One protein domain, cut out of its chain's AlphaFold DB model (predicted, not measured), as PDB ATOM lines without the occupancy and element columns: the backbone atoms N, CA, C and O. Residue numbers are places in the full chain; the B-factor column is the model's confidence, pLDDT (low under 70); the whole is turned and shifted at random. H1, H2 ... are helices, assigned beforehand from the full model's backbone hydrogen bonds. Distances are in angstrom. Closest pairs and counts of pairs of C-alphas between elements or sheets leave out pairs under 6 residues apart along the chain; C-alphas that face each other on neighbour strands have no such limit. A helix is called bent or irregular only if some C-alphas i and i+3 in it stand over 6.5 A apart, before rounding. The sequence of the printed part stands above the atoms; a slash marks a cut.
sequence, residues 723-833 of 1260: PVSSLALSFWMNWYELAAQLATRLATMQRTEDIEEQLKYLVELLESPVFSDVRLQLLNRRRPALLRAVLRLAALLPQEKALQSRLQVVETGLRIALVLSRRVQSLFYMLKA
ATOM      1  N   PRO A 723     -37.078  19.566  31.391       90.56
ATOM      2  CA  PRO A 723     -35.836  18.801  31.297       90.56
ATOM      3  C   PRO A 723     -34.767  19.267  32.295       90.56
ATOM      4  O   PRO A 723     -33.977  18.446  32.759       90.56
ATOM      5  N   VAL A 724     -34.754  20.552  32.675       93.44
ATOM      6  CA  VAL A 724     -33.783  21.088  33.646       93.44
ATOM      7  C   VAL A 724     -34.146  20.688  35.081       93.44
ATOM      8  O   VAL A 724     -33.272  20.258  35.830       93.44
ATOM      9  N   SER A 725     -35.433  20.705  35.447       95.00
ATOM     10  CA  SER A 725     -35.891  20.179  36.746       95.00
ATOM     11  C   SER A 725     -35.708  18.663  36.851       95.00
ATOM     12  O   SER A 725     -35.283  18.164  37.889       95.00
ATOM     13  N   SER A 726     -35.930  17.923  35.758       94.44
ATOM     14  CA  SER A 726     -35.585  16.493  35.681       94.44
ATOM     15  C   SER A 726     -34.087  16.255  35.893       94.44
ATOM     16  O   SER A 726     -33.693  15.352  36.634       94.44
ATOM     17  N   LEU A 727     -33.233  17.087  35.283       94.50
ATOM     18  CA  LEU A 727     -31.785  17.021  35.466       94.50
ATOM     19  C   LEU A 727     -31.403  17.292  36.933       94.50
ATOM     20  O   LEU A 727     -30.685  16.480  37.519       94.50
ATOM     21  N   ALA A 728     -31.952  18.346  37.546       94.88
ATOM     22  CA  ALA A 728     -31.768  18.679  38.963       94.88
ATOM     23  C   ALA A 728     -32.134  17.507  39.891       94.88
ATOM     24  O   ALA A 728     -31.313  17.065  40.703       94.88
ATOM     25  N   LEU A 729     -33.339  16.953  39.720       94.19
ATOM     26  CA  LEU A 729     -33.836  15.830  40.513       94.19
ATOM     27  C   LEU A 729     -32.978  14.571  40.308       94.19
ATOM     28  O   LEU A 729     -32.637  13.894  41.278       94.19
ATOM     29  N   SER A 730     -32.550  14.283  39.073       93.19
ATOM     30  CA  SER A 730     -31.709  13.116  38.767       93.19
ATOM     31  C   SER A 730     -30.295  13.206  39.365       93.19
ATOM     32  O   SER A 730     -29.773  12.194  39.840       93.19
ATOM     33  N   PHE A 731     -29.689  14.401  39.430       92.44
ATOM     34  CA  PHE A 731     -28.451  14.621  40.190       92.44
ATOM     35  C   PHE A 731     -28.671  14.372  41.690       92.44
ATOM     36  O   PHE A 731     -27.869  13.686  42.326       92.44
ATOM     37  N   TRP A 732     -29.765  14.897  42.249       92.75
ATOM     38  CA  TRP A 732     -30.069  14.820  43.680       92.75
ATOM     39  C   TRP A 732     -30.450  13.401  44.162       92.75
ATOM     40  O   TRP A 732     -30.073  13.011  45.273       92.75
ATOM     41  N   MET A 733     -31.119  12.605  43.318       90.19
ATOM     42  CA  MET A 733     -31.433  11.179  43.541       90.19
ATOM     43  C   MET A 733     -30.218  10.240  43.380       90.19
ATOM     44  O   MET A 733     -30.324   9.042  43.641       90.19
ATOM     45  N   ASN A 734     -29.054  10.761  42.974       89.88
ATOM     46  CA  ASN A 734     -27.857  10.007  42.567       89.88
ATOM     47  C   ASN A 734     -28.015   9.189  41.261       89.88
ATOM     48  O   ASN A 734     -27.206   8.302  40.971       89.88
ATOM     49  N   TRP A 735     -29.027   9.484  40.441       91.19
ATOM     50  CA  TRP A 735     -29.338   8.791  39.183       91.19
ATOM     51  C   TRP A 735     -28.490   9.319  38.013       91.19
ATOM     52  O   TRP A 735     -28.982   9.754  36.970       91.19
ATOM     53  N   TYR A 736     -27.169   9.286  38.184       91.25
ATOM     54  CA  TYR A 736     -26.232  10.029  37.337       91.25
ATOM     55  C   TYR A 736     -26.150   9.579  35.871       91.25
ATOM     56  O   TYR A 736     -25.749  10.371  35.021       91.25
ATOM     57  N   GLU A 737     -26.530   8.342  35.539       90.19
ATOM     58  CA  GLU A 737     -26.603   7.913  34.135       90.19
ATOM     59  C   GLU A 737     -27.800   8.558  33.417       90.19
ATOM     60  O   GLU A 737     -27.676   8.960  32.261       90.19
ATOM     61  N   LEU A 738     -28.926   8.741  34.121       90.25
ATOM     62  CA  LEU A 738     -30.062   9.518  33.627       90.25
ATOM     63  C   LEU A 738     -29.681  11.000  33.515       90.25
ATOM     64  O   LEU A 738     -29.908  11.589  32.463       90.25
ATOM     65  N   ALA A 739     -29.011  11.570  34.524       93.56
ATOM     66  CA  ALA A 739     -28.504  12.947  34.471       93.56
ATOM     67  C   ALA A 739     -27.600  13.182  33.244       93.56
ATOM     68  O   ALA A 739     -27.782  14.142  32.494       93.56
ATOM     69  N   ALA A 740     -26.666  12.263  32.973       89.69
ATOM     70  CA  ALA A 740     -25.791  12.344  31.806       89.69
ATOM     71  C   ALA A 740     -26.567  12.259  30.480       89.69
ATOM     72  O   ALA A 740     -26.209  12.948  29.520       89.69
ATOM     73  N   GLN A 741     -27.612  11.430  30.401       91.56
ATOM     74  CA  GLN A 741     -28.471  11.327  29.215       91.56
ATOM     75  C   GLN A 741     -29.345  12.574  29.023       91.56
ATOM     76  O   GLN A 741     -29.407  13.091  27.907       91.56
ATOM     77  N   LEU A 742     -29.956  13.095  30.092       92.06
ATOM     78  CA  LEU A 742     -30.756  14.324  30.076       92.06
ATOM     79  C   LEU A 742     -29.919  15.533  29.639       92.06
ATOM     80  O   LEU A 742     -30.350  16.266  28.754       92.06
ATOM     81  N   ALA A 743     -28.693  15.687  30.150       91.81
ATOM     82  CA  ALA A 743     -27.776  16.744  29.713       91.81
ATOM     83  C   ALA A 743     -27.432  16.648  28.207       91.81
ATOM     84  O   ALA A 743     -27.394  17.659  27.510       91.81
ATOM     85  N   THR A 744     -27.260  15.436  27.660       90.00
ATOM     86  CA  THR A 744     -27.092  15.249  26.203       90.00
ATOM     87  C   THR A 744     -28.372  15.537  25.414       90.00
ATOM     88  O   THR A 744     -28.280  16.030  24.294       90.00
ATOM     89  N   ARG A 745     -29.563  15.267  25.963       89.00
ATOM     90  CA  ARG A 745     -30.831  15.626  25.305       89.00
ATOM     91  C   ARG A 745     -31.069  17.135  25.307       89.00
ATOM     92  O   ARG A 745     -31.437  17.661  24.261       89.00
ATOM     93  N   LEU A 746     -30.768  17.826  26.408       90.38
ATOM     94  CA  LEU A 746     -30.775  19.292  26.497       90.38
ATOM     95  C   LEU A 746     -29.897  19.935  25.411       90.38
ATOM     96  O   LEU A 746     -30.350  20.855  24.742       90.38
ATOM     97  N   ALA A 747     -28.708  19.382  25.140       86.44
ATOM     98  CA  ALA A 747     -27.834  19.838  24.049       86.44
ATOM     99  C   ALA A 747     -28.412  19.654  22.627       86.44
ATOM    100  O   ALA A 747     -27.875  20.213  21.675       86.44
ATOM    101  N   THR A 748     -29.491  18.878  22.468       86.81
ATOM    102  CA  THR A 748     -30.217  18.706  21.191       86.81
ATOM    103  C   THR A 748     -31.533  19.485  21.122       86.81
ATOM    104  O   THR A 748     -32.231  19.410  20.112       86.81
ATOM    105  N   MET A 749     -31.896  20.219  22.178       85.12
ATOM    106  CA  MET A 749     -33.079  21.081  22.204       85.12
ATOM    107  C   MET A 749     -32.721  22.499  21.745       85.12
ATOM    108  O   MET A 749     -31.593  22.957  21.918       85.12
ATOM    109  N   GLN A 750     -33.693  23.213  21.177       81.25
ATOM    110  CA  GLN A 750     -33.529  24.634  20.878       81.25
ATOM    111  C   GLN A 750     -33.356  25.410  22.191       81.25
ATOM    112  O   GLN A 750     -34.181  25.292  23.097       81.25
ATOM    113  N   ARG A 751     -32.275  26.190  22.291       78.50
ATOM    114  CA  ARG A 751     -31.979  27.020  23.463       78.50
ATOM    115  C   ARG A 751     -32.971  28.184  23.518       78.50
ATOM    116  O   ARG A 751     -33.023  28.983  22.586       78.50
ATOM    117  N   THR A 752     -33.751  28.255  24.591       85.62
ATOM    118  CA  THR A 752     -34.617  29.393  24.930       85.62
ATOM    119  C   THR A 752     -34.088  30.078  26.185       85.62
ATOM    120  O   THR A 752     -33.350  29.461  26.957       85.62
ATOM    121  N   GLU A 753     -34.482  31.330  26.402       85.00
ATOM    122  CA  GLU A 753     -34.063  32.126  27.562       85.00
ATOM    123  C   GLU A 753     -34.475  31.438  28.880       85.00
ATOM    124  O   GLU A 753     -33.598  31.186  29.705       85.00
ATOM    125  N   ASP A 754     -35.722  30.944  28.988       84.06
ATOM    126  CA  ASP A 754     -36.201  30.082  30.089       84.06
ATOM    127  C   ASP A 754     -35.222  28.952  30.458       84.06
ATOM    128  O   ASP A 754     -35.002  28.647  31.630       84.06
ATOM    129  N   ILE A 755     -34.678  28.261  29.446       87.31
ATOM    130  CA  ILE A 755     -33.830  27.081  29.645       87.31
ATOM    131  C   ILE A 755     -32.443  27.515  30.113       87.31
ATOM    132  O   ILE A 755     -31.849  26.825  30.939       87.31
ATOM    133  N   GLU A 756     -31.925  28.644  29.629       88.06
ATOM    134  CA  GLU A 756     -30.657  29.179  30.120       88.06
ATOM    135  C   GLU A 756     -30.770  29.688  31.564       88.06
ATOM    136  O   GLU A 756     -29.903  29.364  32.376       88.06
ATOM    137  N   GLU A 757     -31.844  30.398  31.914       87.75
ATOM    138  CA  GLU A 757     -32.098  30.844  33.290       87.75
ATOM    139  C   GLU A 757     -32.247  29.650  34.250       87.75
ATOM    140  O   GLU A 757     -31.554  29.575  35.267       87.75
ATOM    141  N   GLN A 758     -33.051  28.644  33.882       89.94
ATOM    142  CA  GLN A 758     -33.185  27.407  34.661       89.94
ATOM    143  C   GLN A 758     -31.852  26.654  34.808       89.94
ATOM    144  O   GLN A 758     -31.603  26.047  35.852       89.94
ATOM    145  N   LEU A 759     -30.989  26.661  33.782       91.31
ATOM    146  CA  LEU A 759     -29.671  26.021  33.851       91.31
ATOM    147  C   LEU A 759     -28.700  26.804  34.750       91.31
ATOM    148  O   LEU A 759     -27.930  26.171  35.473       91.31
ATOM    149  N   LYS A 760     -28.760  28.143  34.771       89.56
ATOM    150  CA  LYS A 760     -27.994  28.981  35.713       89.56
ATOM    151  C   LYS A 760     -28.441  28.743  37.154       89.56
ATOM    152  O   LYS A 760     -27.606  28.436  38.003       89.56
ATOM    153  N   TYR A 761     -29.752  28.730  37.400       89.56
ATOM    154  CA  TYR A 761     -30.316  28.356  38.701       89.56
ATOM    155  C   TYR A 761     -29.926  26.926  39.123       89.56
ATOM    156  O   TYR A 761     -29.662  26.674  40.295       89.56
ATOM    157  N   LEU A 762     -29.809  25.974  38.187       92.81
ATOM    158  CA  LEU A 762     -29.280  24.638  38.488       92.81
ATOM    159  C   LEU A 762     -27.796  24.667  38.899       92.81
ATOM    160  O   LEU A 762     -27.412  23.910  39.790       92.81
ATOM    161  N   VAL A 763     -26.955  25.513  38.293       90.81
ATOM    162  CA  VAL A 763     -25.552  25.668  38.722       90.81
ATOM    163  C   VAL A 763     -25.479  26.272  40.127       90.81
ATOM    164  O   VAL A 763     -24.803  25.705  40.984       90.81
ATOM    165  N   GLU A 764     -26.245  27.323  40.413       90.25
ATOM    166  CA  GLU A 764     -26.378  27.888  41.766       90.25
ATOM    167  C   GLU A 764     -26.862  26.831  42.782       90.25
ATOM    168  O   GLU A 764     -26.290  26.659  43.862       90.25
ATOM    169  N   LEU A 765     -27.862  26.029  42.411       90.88
ATOM    170  CA  LEU A 765     -28.389  24.960  43.256       90.88
ATOM    171  C   LEU A 765     -27.363  23.830  43.483       90.88
ATOM    172  O   LEU A 765     -27.345  23.240  44.566       90.88
ATOM    173  N   LEU A 766     -26.459  23.569  42.531       90.31
ATOM    174  CA  LEU A 766     -25.297  22.684  42.712       90.31
ATOM    175  C   LEU A 766     -24.228  23.292  43.647       90.31
ATOM    176  O   LEU A 766     -23.487  22.531  44.289       90.31
ATOM    177  N   GLU A 767     -24.158  24.620  43.776       87.12
ATOM    178  CA  GLU A 767     -23.377  25.333  44.803       87.12
ATOM    179  C   GLU A 767     -24.048  25.357  46.186       87.12
ATOM    180  O   GLU A 767     -23.354  25.484  47.200       87.12
ATOM    181  N   SER A 768     -25.361  25.121  46.271       88.56
ATOM    182  CA  SER A 768     -26.103  25.088  47.541       88.56
ATOM    183  C   SER A 768     -25.756  23.884  48.451       88.56
ATOM    184  O   SER A 768     -25.271  22.840  47.980       88.56
ATOM    185  N   PRO A 769     -26.024  23.957  49.774       87.62
ATOM    186  CA  PRO A 769     -25.828  22.833  50.699       87.62
ATOM    187  C   PRO A 769     -26.636  21.571  50.349       87.62
ATOM    188  O   PRO A 769     -26.194  20.464  50.651       87.62
ATOM    189  N   VAL A 770     -27.773  21.713  49.653       87.94
ATOM    190  CA  VAL A 770     -28.665  20.605  49.241       87.94
ATOM    191  C   VAL A 770     -27.951  19.589  48.337       87.94
ATOM    192  O   VAL A 770     -28.281  18.402  48.342       87.94
ATOM    193  N   PHE A 771     -26.945  20.044  47.586       91.12
ATOM    194  CA  PHE A 771     -26.143  19.228  46.672       91.12
ATOM    195  C   PHE A 771     -24.725  18.942  47.202       91.12
ATOM    196  O   PHE A 771     -23.869  18.477  46.447       91.12
ATOM    197  N   SER A 772     -24.468  19.167  48.499       88.00
ATOM    198  CA  SER A 772     -23.219  18.797  49.199       88.00
ATOM    199  C   SER A 772     -22.779  17.353  48.914       88.00
ATOM    200  O   SER A 772     -21.640  17.131  48.496       88.00
ATOM    201  N   ASP A 773     -23.707  16.396  49.009       86.00
ATOM    202  CA  ASP A 773     -23.505  14.998  48.613       86.00
ATOM    203  C   ASP A 773     -22.929  14.860  47.200       86.00
ATOM    204  O   ASP A 773     -21.994  14.094  46.977       86.00
ATOM    205  N   VAL A 774     -23.475  15.596  46.229       88.25
ATOM    206  CA  VAL A 774     -23.112  15.461  44.812       88.25
ATOM    207  C   VAL A 774     -21.698  15.990  44.558       88.25
ATOM    208  O   VAL A 774     -20.947  15.357  43.818       88.25
ATOM    209  N   ARG A 775     -21.272  17.073  45.226       87.00
ATOM    210  CA  ARG A 775     -19.873  17.555  45.152       87.00
ATOM    211  C   ARG A 775     -18.896  16.575  45.805       87.00
ATOM    212  O   ARG A 775     -17.885  16.227  45.199       87.00
ATOM    213  N   LEU A 776     -19.209  16.075  47.003       82.44
ATOM    214  CA  LEU A 776     -18.378  15.074  47.691       82.44
ATOM    215  C   LEU A 776     -18.269  13.770  46.877       82.44
ATOM    216  O   LEU A 776     -17.228  13.108  46.864       82.44
ATOM    217  N   GLN A 777     -19.319  13.419  46.134       83.25
ATOM    218  CA  GLN A 777     -19.313  12.303  45.191       83.25
ATOM    219  C   GLN A 777     -18.568  12.598  43.882       83.25
ATOM    220  O   GLN A 777     -18.035  11.660  43.291       83.25
ATOM    221  N   LEU A 778     -18.482  13.856  43.439       81.19
ATOM    222  CA  LEU A 778     -17.736  14.254  42.238       81.19
ATOM    223  C   LEU A 778     -16.216  14.093  42.434       81.19
ATOM    224  O   LEU A 778     -15.526  13.659  41.514       81.19
ATOM    225  N   LEU A 779     -15.716  14.320  43.656       72.44
ATOM    226  CA  LEU A 779     -14.335  13.996  44.056       72.44
ATOM    227  C   LEU A 779     -14.037  12.479  44.024       72.44
ATOM    228  O   LEU A 779     -12.881  12.055  43.991       72.44
ATOM    229  N   ASN A 780     -15.068  11.628  44.042       66.69
ATOM    230  CA  ASN A 780     -14.920  10.179  44.124       66.69
ATOM    231  C   ASN A 780     -14.908   9.519  42.734       66.69
ATOM    232  O   ASN A 780     -15.951   9.270  42.124       66.69
ATOM    233  N   ARG A 781     -13.714   9.081  42.302       56.16
ATOM    234  CA  ARG A 781     -13.419   8.347  41.042       56.16
ATOM    235  C   ARG A 781     -14.374   7.197  40.661       56.16
ATOM    236  O   ARG A 781     -14.371   6.758  39.516       56.16
ATOM    237  N   ARG A 782     -15.182   6.680  41.592       57.22
ATOM    238  CA  ARG A 782     -16.110   5.551  41.385       57.22
ATOM    239  C   ARG A 782     -17.416   5.915  40.657       57.22
ATOM    240  O   ARG A 782     -18.204   5.011  40.394       57.22
ATOM    241  N   ARG A 783     -17.669   7.189  40.318       72.38
ATOM    242  CA  ARG A 783     -18.908   7.633  39.635       72.38
ATOM    243  C   ARG A 783     -18.648   8.347  38.289       72.38
ATOM    244  O   ARG A 783     -18.954   9.529  38.148       72.38
ATOM    245  N   PRO A 784     -18.176   7.640  37.241       79.00
ATOM    246  CA  PRO A 784     -17.907   8.237  35.922       79.00
ATOM    247  C   PRO A 784     -19.163   8.738  35.182       79.00
ATOM    248  O   PRO A 784     -19.051   9.472  34.204       79.00
ATOM    249  N   ALA A 785     -20.367   8.348  35.613       80.06
ATOM    250  CA  ALA A 785     -21.621   8.922  35.121       80.06
ATOM    251  C   ALA A 785     -21.838  10.362  35.619       80.06
ATOM    252  O   ALA A 785     -22.219  11.224  34.833       80.06
ATOM    253  N   LEU A 786     -21.505  10.641  36.887       87.75
ATOM    254  CA  LEU A 786     -21.594  11.979  37.481       87.75
ATOM    255  C   LEU A 786     -20.626  12.944  36.787       87.75
ATOM    256  O   LEU A 786     -21.048  14.000  36.325       87.75
ATOM    257  N   LEU A 787     -19.364  12.539  36.603       85.25
ATOM    258  CA  LEU A 787     -18.381  13.349  35.875       85.25
ATOM    259  C   LEU A 787     -18.828  13.634  34.427       85.25
ATOM    260  O   LEU A 787     -18.760  14.777  33.985       85.25
ATOM    261  N   ARG A 788     -19.370  12.636  33.707       84.88
ATOM    262  CA  ARG A 788     -19.954  12.852  32.368       84.88
ATOM    263  C   ARG A 788     -21.131  13.830  32.385       84.88
ATOM    264  O   ARG A 788     -21.234  14.633  31.465       84.88
ATOM    265  N   ALA A 789     -22.010  13.768  33.384       89.50
ATOM    266  CA  ALA A 789     -23.146  14.681  33.502       89.50
ATOM    267  C   ALA A 789     -22.699  16.128  33.773       89.50
ATOM    268  O   ALA A 789     -23.174  17.043  33.106       89.50
ATOM    269  N   VAL A 790     -21.738  16.331  34.682       87.75
ATOM    270  CA  VAL A 790     -21.189  17.658  35.017       87.75
ATOM    271  C   VAL A 790     -20.403  18.258  33.845       87.75
ATOM    272  O   VAL A 790     -20.621  19.416  33.508       87.75
ATOM    273  N   LEU A 791     -19.573  17.471  33.148       84.69
ATOM    274  CA  LEU A 791     -18.876  17.927  31.934       84.69
ATOM    275  C   LEU A 791     -19.852  18.316  30.808       84.69
ATOM    276  O   LEU A 791     -19.626  19.296  30.103       84.69
ATOM    277  N   ARG A 792     -20.963  17.583  30.652       87.62
ATOM    278  CA  ARG A 792     -22.026  17.929  29.689       87.62
ATOM    279  C   ARG A 792     -22.765  19.209  30.083       87.62
ATOM    280  O   ARG A 792     -23.112  19.981  29.197       87.62
ATOM    281  N   LEU A 793     -22.968  19.455  31.378       88.38
ATOM    282  CA  LEU A 793     -23.543  20.708  31.876       88.38
ATOM    283  C   LEU A 793     -22.591  21.898  31.654       88.38
ATOM    284  O   LEU A 793     -23.037  22.944  31.198       88.38
ATOM    285  N   ALA A 794     -21.283  21.723  31.866       85.31
ATOM    286  CA  ALA A 794     -20.284  22.754  31.570       85.31
ATOM    287  C   ALA A 794     -20.209  23.089  30.070       85.31
ATOM    288  O   ALA A 794     -20.129  24.258  29.704       85.31
ATOM    289  N   ALA A 795     -20.345  22.092  29.190       83.44
ATOM    290  CA  ALA A 795     -20.447  22.321  27.746       83.44
ATOM    291  C   ALA A 795     -21.741  23.059  27.322       83.44
ATOM    292  O   ALA A 795     -21.767  23.675  26.258       83.44
ATOM    293  N   LEU A 796     -22.808  23.024  28.133       85.12
ATOM    294  CA  LEU A 796     -24.029  23.822  27.926       85.12
ATOM    295  C   LEU A 796     -23.907  25.260  28.459       85.12
ATOM    296  O   LEU A 796     -24.655  26.137  28.018       85.12
ATOM    297  N   LEU A 797     -22.993  25.496  29.403       84.88
ATOM    298  CA  LEU A 797     -22.799  26.756  30.121       84.88
ATOM    299  C   LEU A 797     -21.299  27.124  30.209       84.88
ATOM    300  O   LEU A 797     -20.735  27.190  31.302       84.88
ATOM    301  N   PRO A 798     -20.628  27.393  29.071       74.88
ATOM    302  CA  PRO A 798     -19.177  27.597  29.027       74.88
ATOM    303  C   PRO A 798     -18.686  28.896  29.690       74.88
ATOM    304  O   PRO A 798     -17.480  29.104  29.765       74.88
ATOM    305  N   GLN A 799     -19.584  29.767  30.163       74.94
ATOM    306  CA  GLN A 799     -19.249  31.009  30.878       74.94
ATOM    307  C   GLN A 799     -19.347  30.877  32.413       74.94
ATOM    308  O   GLN A 799     -18.921  31.781  33.132       74.94
ATOM    309  N   GLU A 800     -19.885  29.767  32.936       81.31
ATOM    310  CA  GLU A 800     -20.182  29.623  34.369       81.31
ATOM    311  C   GLU A 800     -18.951  29.215  35.191       81.31
ATOM    312  O   GLU A 800     -18.642  28.032  35.381       81.31
ATOM    313  N   LYS A 801     -18.259  30.231  35.720       77.62
ATOM    314  CA  LYS A 801     -16.997  30.105  36.469       77.62
ATOM    315  C   LYS A 801     -17.059  29.095  37.618       77.62
ATOM    316  O   LYS A 801     -16.129  28.313  37.776       77.62
ATOM    317  N   ALA A 802     -18.152  29.055  38.386       74.81
ATOM    318  CA  ALA A 802     -18.299  28.125  39.515       74.81
ATOM    319  C   ALA A 802     -18.154  26.651  39.083       74.81
ATOM    320  O   ALA A 802     -17.475  25.852  39.737       74.81
ATOM    321  N   LEU A 803     -18.731  26.306  37.929       75.19
ATOM    322  CA  LEU A 803     -18.689  24.957  37.377       75.19
ATOM    323  C   LEU A 803     -17.301  24.619  36.804       75.19
ATOM    324  O   LEU A 803     -16.830  23.492  36.967       75.19
ATOM    325  N   GLN A 804     -16.619  25.604  36.207       75.19
ATOM    326  CA  GLN A 804     -15.228  25.487  35.749       75.19
ATOM    327  C   GLN A 804     -14.260  25.255  36.921       75.19
ATOM    328  O   GLN A 804     -13.510  24.279  36.909       75.19
ATOM    329  N   SER A 805     -14.322  26.081  37.972       74.88
ATOM    330  CA  SER A 805     -13.456  25.956  39.155       74.88
ATOM    331  C   SER A 805     -13.621  24.603  39.854       74.88
ATOM    332  O   SER A 805     -12.639  23.987  40.270       74.88
ATOM    333  N   ARG A 806     -14.849  24.068  39.922       72.81
ATOM    334  CA  ARG A 806     -15.079  22.703  40.425       72.81
ATOM    335  C   ARG A 806     -14.451  21.624  39.548       72.81
ATOM    336  O   ARG A 806     -13.918  20.654  40.086       72.81
ATOM    337  N   LEU A 807     -14.506  21.767  38.225       73.88
ATOM    338  CA  LEU A 807     -13.870  20.817  37.311       73.88
ATOM    339  C   LEU A 807     -12.340  20.833  37.453       73.88
ATOM    340  O   LEU A 807     -11.751  19.756  37.502       73.88
ATOM    341  N   GLN A 808     -11.717  22.000  37.650       71.25
ATOM    342  CA  GLN A 808     -10.274  22.124  37.925       71.25
ATOM    343  C   GLN A 808      -9.846  21.401  39.221       71.25
ATOM    344  O   GLN A 808      -8.829  20.703  39.239       71.25
ATOM    345  N   VAL A 809     -10.639  21.493  40.298       67.94
ATOM    346  CA  VAL A 809     -10.393  20.760  41.564       67.94
ATOM    347  C   VAL A 809     -10.514  19.240  41.377       67.94
ATOM    348  O   VAL A 809      -9.728  18.456  41.915       67.94
ATOM    349  N   VAL A 810     -11.491  18.795  40.586       67.31
ATOM    350  CA  VAL A 810     -11.668  17.371  40.263       67.31
ATOM    351  C   VAL A 810     -10.533  16.875  39.366       67.31
ATOM    352  O   VAL A 810     -10.057  15.753  39.543       67.31
ATOM    353  N   GLU A 811     -10.053  17.709  38.445       64.69
ATOM    354  CA  GLU A 811      -8.929  17.387  37.576       64.69
ATOM    355  C   GLU A 811      -7.606  17.282  38.345       64.69
ATOM    356  O   GLU A 811      -6.888  16.301  38.156       64.69
ATOM    357  N   THR A 812      -7.295  18.201  39.263       57.47
ATOM    358  CA  THR A 812      -6.103  18.073  40.127       57.47
ATOM    359  C   THR A 812      -6.153  16.788  40.957       57.47
ATOM    360  O   THR A 812      -5.185  16.022  40.959       57.47
ATOM    361  N   GLY A 813      -7.305  16.452  41.551       56.34
ATOM    362  CA  GLY A 813      -7.508  15.159  42.221       56.34
ATOM    363  C   GLY A 813      -7.348  13.940  41.292       56.34
ATOM    364  O   GLY A 813      -6.818  12.899  41.698       56.34
ATOM    365  N   LEU A 814      -7.752  14.057  40.022       57.06
ATOM    366  CA  LEU A 814      -7.534  13.028  39.003       57.06
ATOM    367  C   LEU A 814      -6.055  12.909  38.600       57.06
ATOM    368  O   LEU A 814      -5.588  11.772  38.497       57.06
ATOM    369  N   ARG A 815      -5.327  14.021  38.430       49.66
ATOM    370  CA  ARG A 815      -3.890  14.071  38.094       49.66
ATOM    371  C   ARG A 815      -3.035  13.471  39.224       49.66
ATOM    372  O   ARG A 815      -2.304  12.510  38.979       49.66
ATOM    373  N   ILE A 816      -3.221  13.905  40.475       51.25
ATOM    374  CA  ILE A 816      -2.497  13.382  41.659       51.25
ATOM    375  C   ILE A 816      -2.637  11.855  41.766       51.25
ATOM    376  O   ILE A 816      -1.655  11.112  41.850       51.25
ATOM    377  N   ALA A 817      -3.867  11.343  41.695       47.03
ATOM    378  CA  ALA A 817      -4.105   9.907  41.804       47.03
ATOM    379  C   ALA A 817      -3.840   9.131  40.490       47.03
ATOM    380  O   ALA A 817      -4.004   7.906  40.459       47.03
ATOM    381  N   LEU A 818      -3.460   9.796  39.388       49.38
ATOM    382  CA  LEU A 818      -2.862   9.149  38.211       49.38
ATOM    383  C   LEU A 818      -1.374   8.876  38.462       49.38
ATOM    384  O   LEU A 818      -0.940   7.748  38.224       49.38
ATOM    385  N   VAL A 819      -0.633   9.830  39.037       47.09
ATOM    386  CA  VAL A 819       0.770   9.641  39.468       47.09
ATOM    387  C   VAL A 819       0.885   8.472  40.453       47.09
ATOM    388  O   VAL A 819       1.686   7.559  40.240       47.09
ATOM    389  N   LEU A 820       0.004   8.417  41.462       46.19
ATOM    390  CA  LEU A 820      -0.070   7.273  42.386       46.19
ATOM    391  C   LEU A 820      -0.330   5.946  41.651       46.19
ATOM    392  O   LEU A 820       0.341   4.952  41.926       46.19
ATOM    393  N   SER A 821      -1.254   5.925  40.682       45.66
ATOM    394  CA  SER A 821      -1.536   4.705  39.911       45.66
ATOM    395  C   SER A 821      -0.354   4.265  39.041       45.66
ATOM    396  O   SER A 821      -0.077   3.069  38.982       45.66
ATOM    397  N   ARG A 822       0.404   5.202  38.447       47.62
ATOM    398  CA  ARG A 822       1.640   4.895  37.705       47.62
ATOM    399  C   ARG A 822       2.693   4.277  38.628       47.62
ATOM    400  O   ARG A 822       3.212   3.216  38.297       47.62
ATOM    401  N   ARG A 823       2.938   4.849  39.816       44.41
ATOM    402  CA  ARG A 823       3.894   4.286  40.796       44.41
ATOM    403  C   ARG A 823       3.501   2.870  41.257       44.41
ATOM    404  O   ARG A 823       4.366   1.996  41.328       44.41
ATOM    405  N   VAL A 824       2.210   2.595  41.481       47.75
ATOM    406  CA  VAL A 824       1.714   1.230  41.780       47.75
ATOM    407  C   VAL A 824       1.868   0.286  40.576       47.75
ATOM    408  O   VAL A 824       2.274  -0.865  40.751       47.75
ATOM    409  N   GLN A 825       1.609   0.758  39.353       41.00
ATOM    410  CA  GLN A 825       1.783  -0.023  38.122       41.00
ATOM    411  C   GLN A 825       3.260  -0.408  37.899       41.00
ATOM    412  O   GLN A 825       3.549  -1.568  37.600       41.00
ATOM    413  N   SER A 826       4.199   0.523  38.105       45.06
ATOM    414  CA  SER A 826       5.644   0.267  38.013       45.06
ATOM    415  C   SER A 826       6.119  -0.720  39.083       45.06
ATOM    416  O   SER A 826       6.839  -1.666  38.764       45.06
ATOM    417  N   LEU A 827       5.643  -0.590  40.329       43.44
ATOM    418  CA  LEU A 827       5.883  -1.579  41.389       43.44
ATOM    419  C   LEU A 827       5.353  -2.975  41.018       43.44
ATOM    420  O   LEU A 827       6.034  -3.972  41.259       43.44
ATOM    421  N   PHE A 828       4.172  -3.060  40.398       43.88
ATOM    422  CA  PHE A 828       3.615  -4.326  39.917       43.88
ATOM    423  C   PHE A 828       4.456  -4.939  38.787       43.88
ATOM    424  O   PHE A 828       4.729  -6.142  38.819       43.88
ATOM    425  N   TYR A 829       4.924  -4.140  37.821       45.84
ATOM    426  CA  TYR A 829       5.816  -4.625  36.763       45.84
ATOM    427  C   TYR A 829       7.185  -5.064  37.301       45.84
ATOM    428  O   TYR A 829       7.658  -6.127  36.904       45.84
ATOM    429  N   MET A 830       7.767  -4.340  38.260       44.44
ATOM    430  CA  MET A 830       8.995  -4.731  38.972       44.44
ATOM    431  C   MET A 830       8.834  -6.074  39.702       44.44
ATOM    432  O   MET A 830       9.646  -6.986  39.531       44.44
ATOM    433  N   LEU A 831       7.748  -6.242  40.469       42.59
ATOM    434  CA  LEU A 831       7.420  -7.499  41.156       42.59
ATOM    435  C   LEU A 831       7.186  -8.658  40.179       42.59
ATOM    436  O   LEU A 831       7.622  -9.781  40.444       42.59
ATOM    437  N   LYS A 832       6.535  -8.393  39.040       42.38
ATOM    438  CA  LYS A 832       6.330  -9.386  37.982       42.38
ATOM    439  C   LYS A 832       7.658  -9.793  37.337       42.38
ATOM    440  O   LYS A 832       7.944 -10.984  37.277       42.38
ATOM    441  N   ALA A 833       8.490  -8.834  36.928       44.69
ATOM    442  CA  ALA A 833       9.794  -9.092  36.318       44.69
ATOM    443  C   ALA A 833      10.719  -9.886  37.256       44.69
ATOM    444  O   ALA A 833      11.346 -10.852  36.824       44.69
TER     445      ALA A 833
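AT A GLANCE: This is residues 723 to 833 of the 1260 residues of the protein "VAC14 protein" of Symbiodinium natans (UniProt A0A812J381). A small head of five short helices sends out one long helix as an arm: H3, H1, H2 and H5 stand side by side in that order, and H4 crosses one end of them. H6 begins beside H3 and H5, and its residues 818 to 833 stick out. The printed part has 111 residues with six named helices, H1 to H6, and no named strand: all helix. It is loose, with a radius of gyration of the C-alphas of 16.7 A and spans of 60 by 25 by 23 A.

HOW THE PARTS SIT: H1, residues 723 to 732, forms a hairpin with H2, residues 736 to 746, at 17 degrees; their closest C-alphas, Leu 727 and Ala 739, are 5.3 A apart. H3, residues 753 to 767, touches H1 at a shallow tilt of 10 degrees, closest at C-alphas 759 and 724, 6.4 A. H4, residues 769 to 778, touches H3 only at the corner, about perpendicular at 79 degrees, closest at C-alphas 771 and 765, 7.0 A. H5, residues 784 to 796, touches H2 the same way at 22 degrees, closest at C-alphas 789 and 740, 3.9 A. H6, residues 801 to 833, only just touches H5, with 3 pairs of C-alphas within 8 A, closest at 803 and 794, 6.4 A. Every O i to N i+4 pair is within hydrogen-bond range in H1, H2, H3, H5 and H6, and 4 of 6 are in H4.

IN THESE COORDINATES: H1 begins at C-alpha 723 (-35.836, 18.801, 31.297). H3 is 21.4 A long, H5 18.6 A. H4 is irregular, with C-alphas 770 and 773 7.6 A apart. H6, 47.5 A long, ends at C-alpha 833 (9.794, -9.092, 36.318).

THE WHOLE: The C-alphas farthest apart, Glu 753 and Ala 833, are 60.8 A apart. The printed part has no cut and no long link. Its mean pLDDT is 77.3; residues 780 to 782 and 809 to 833 are under 70.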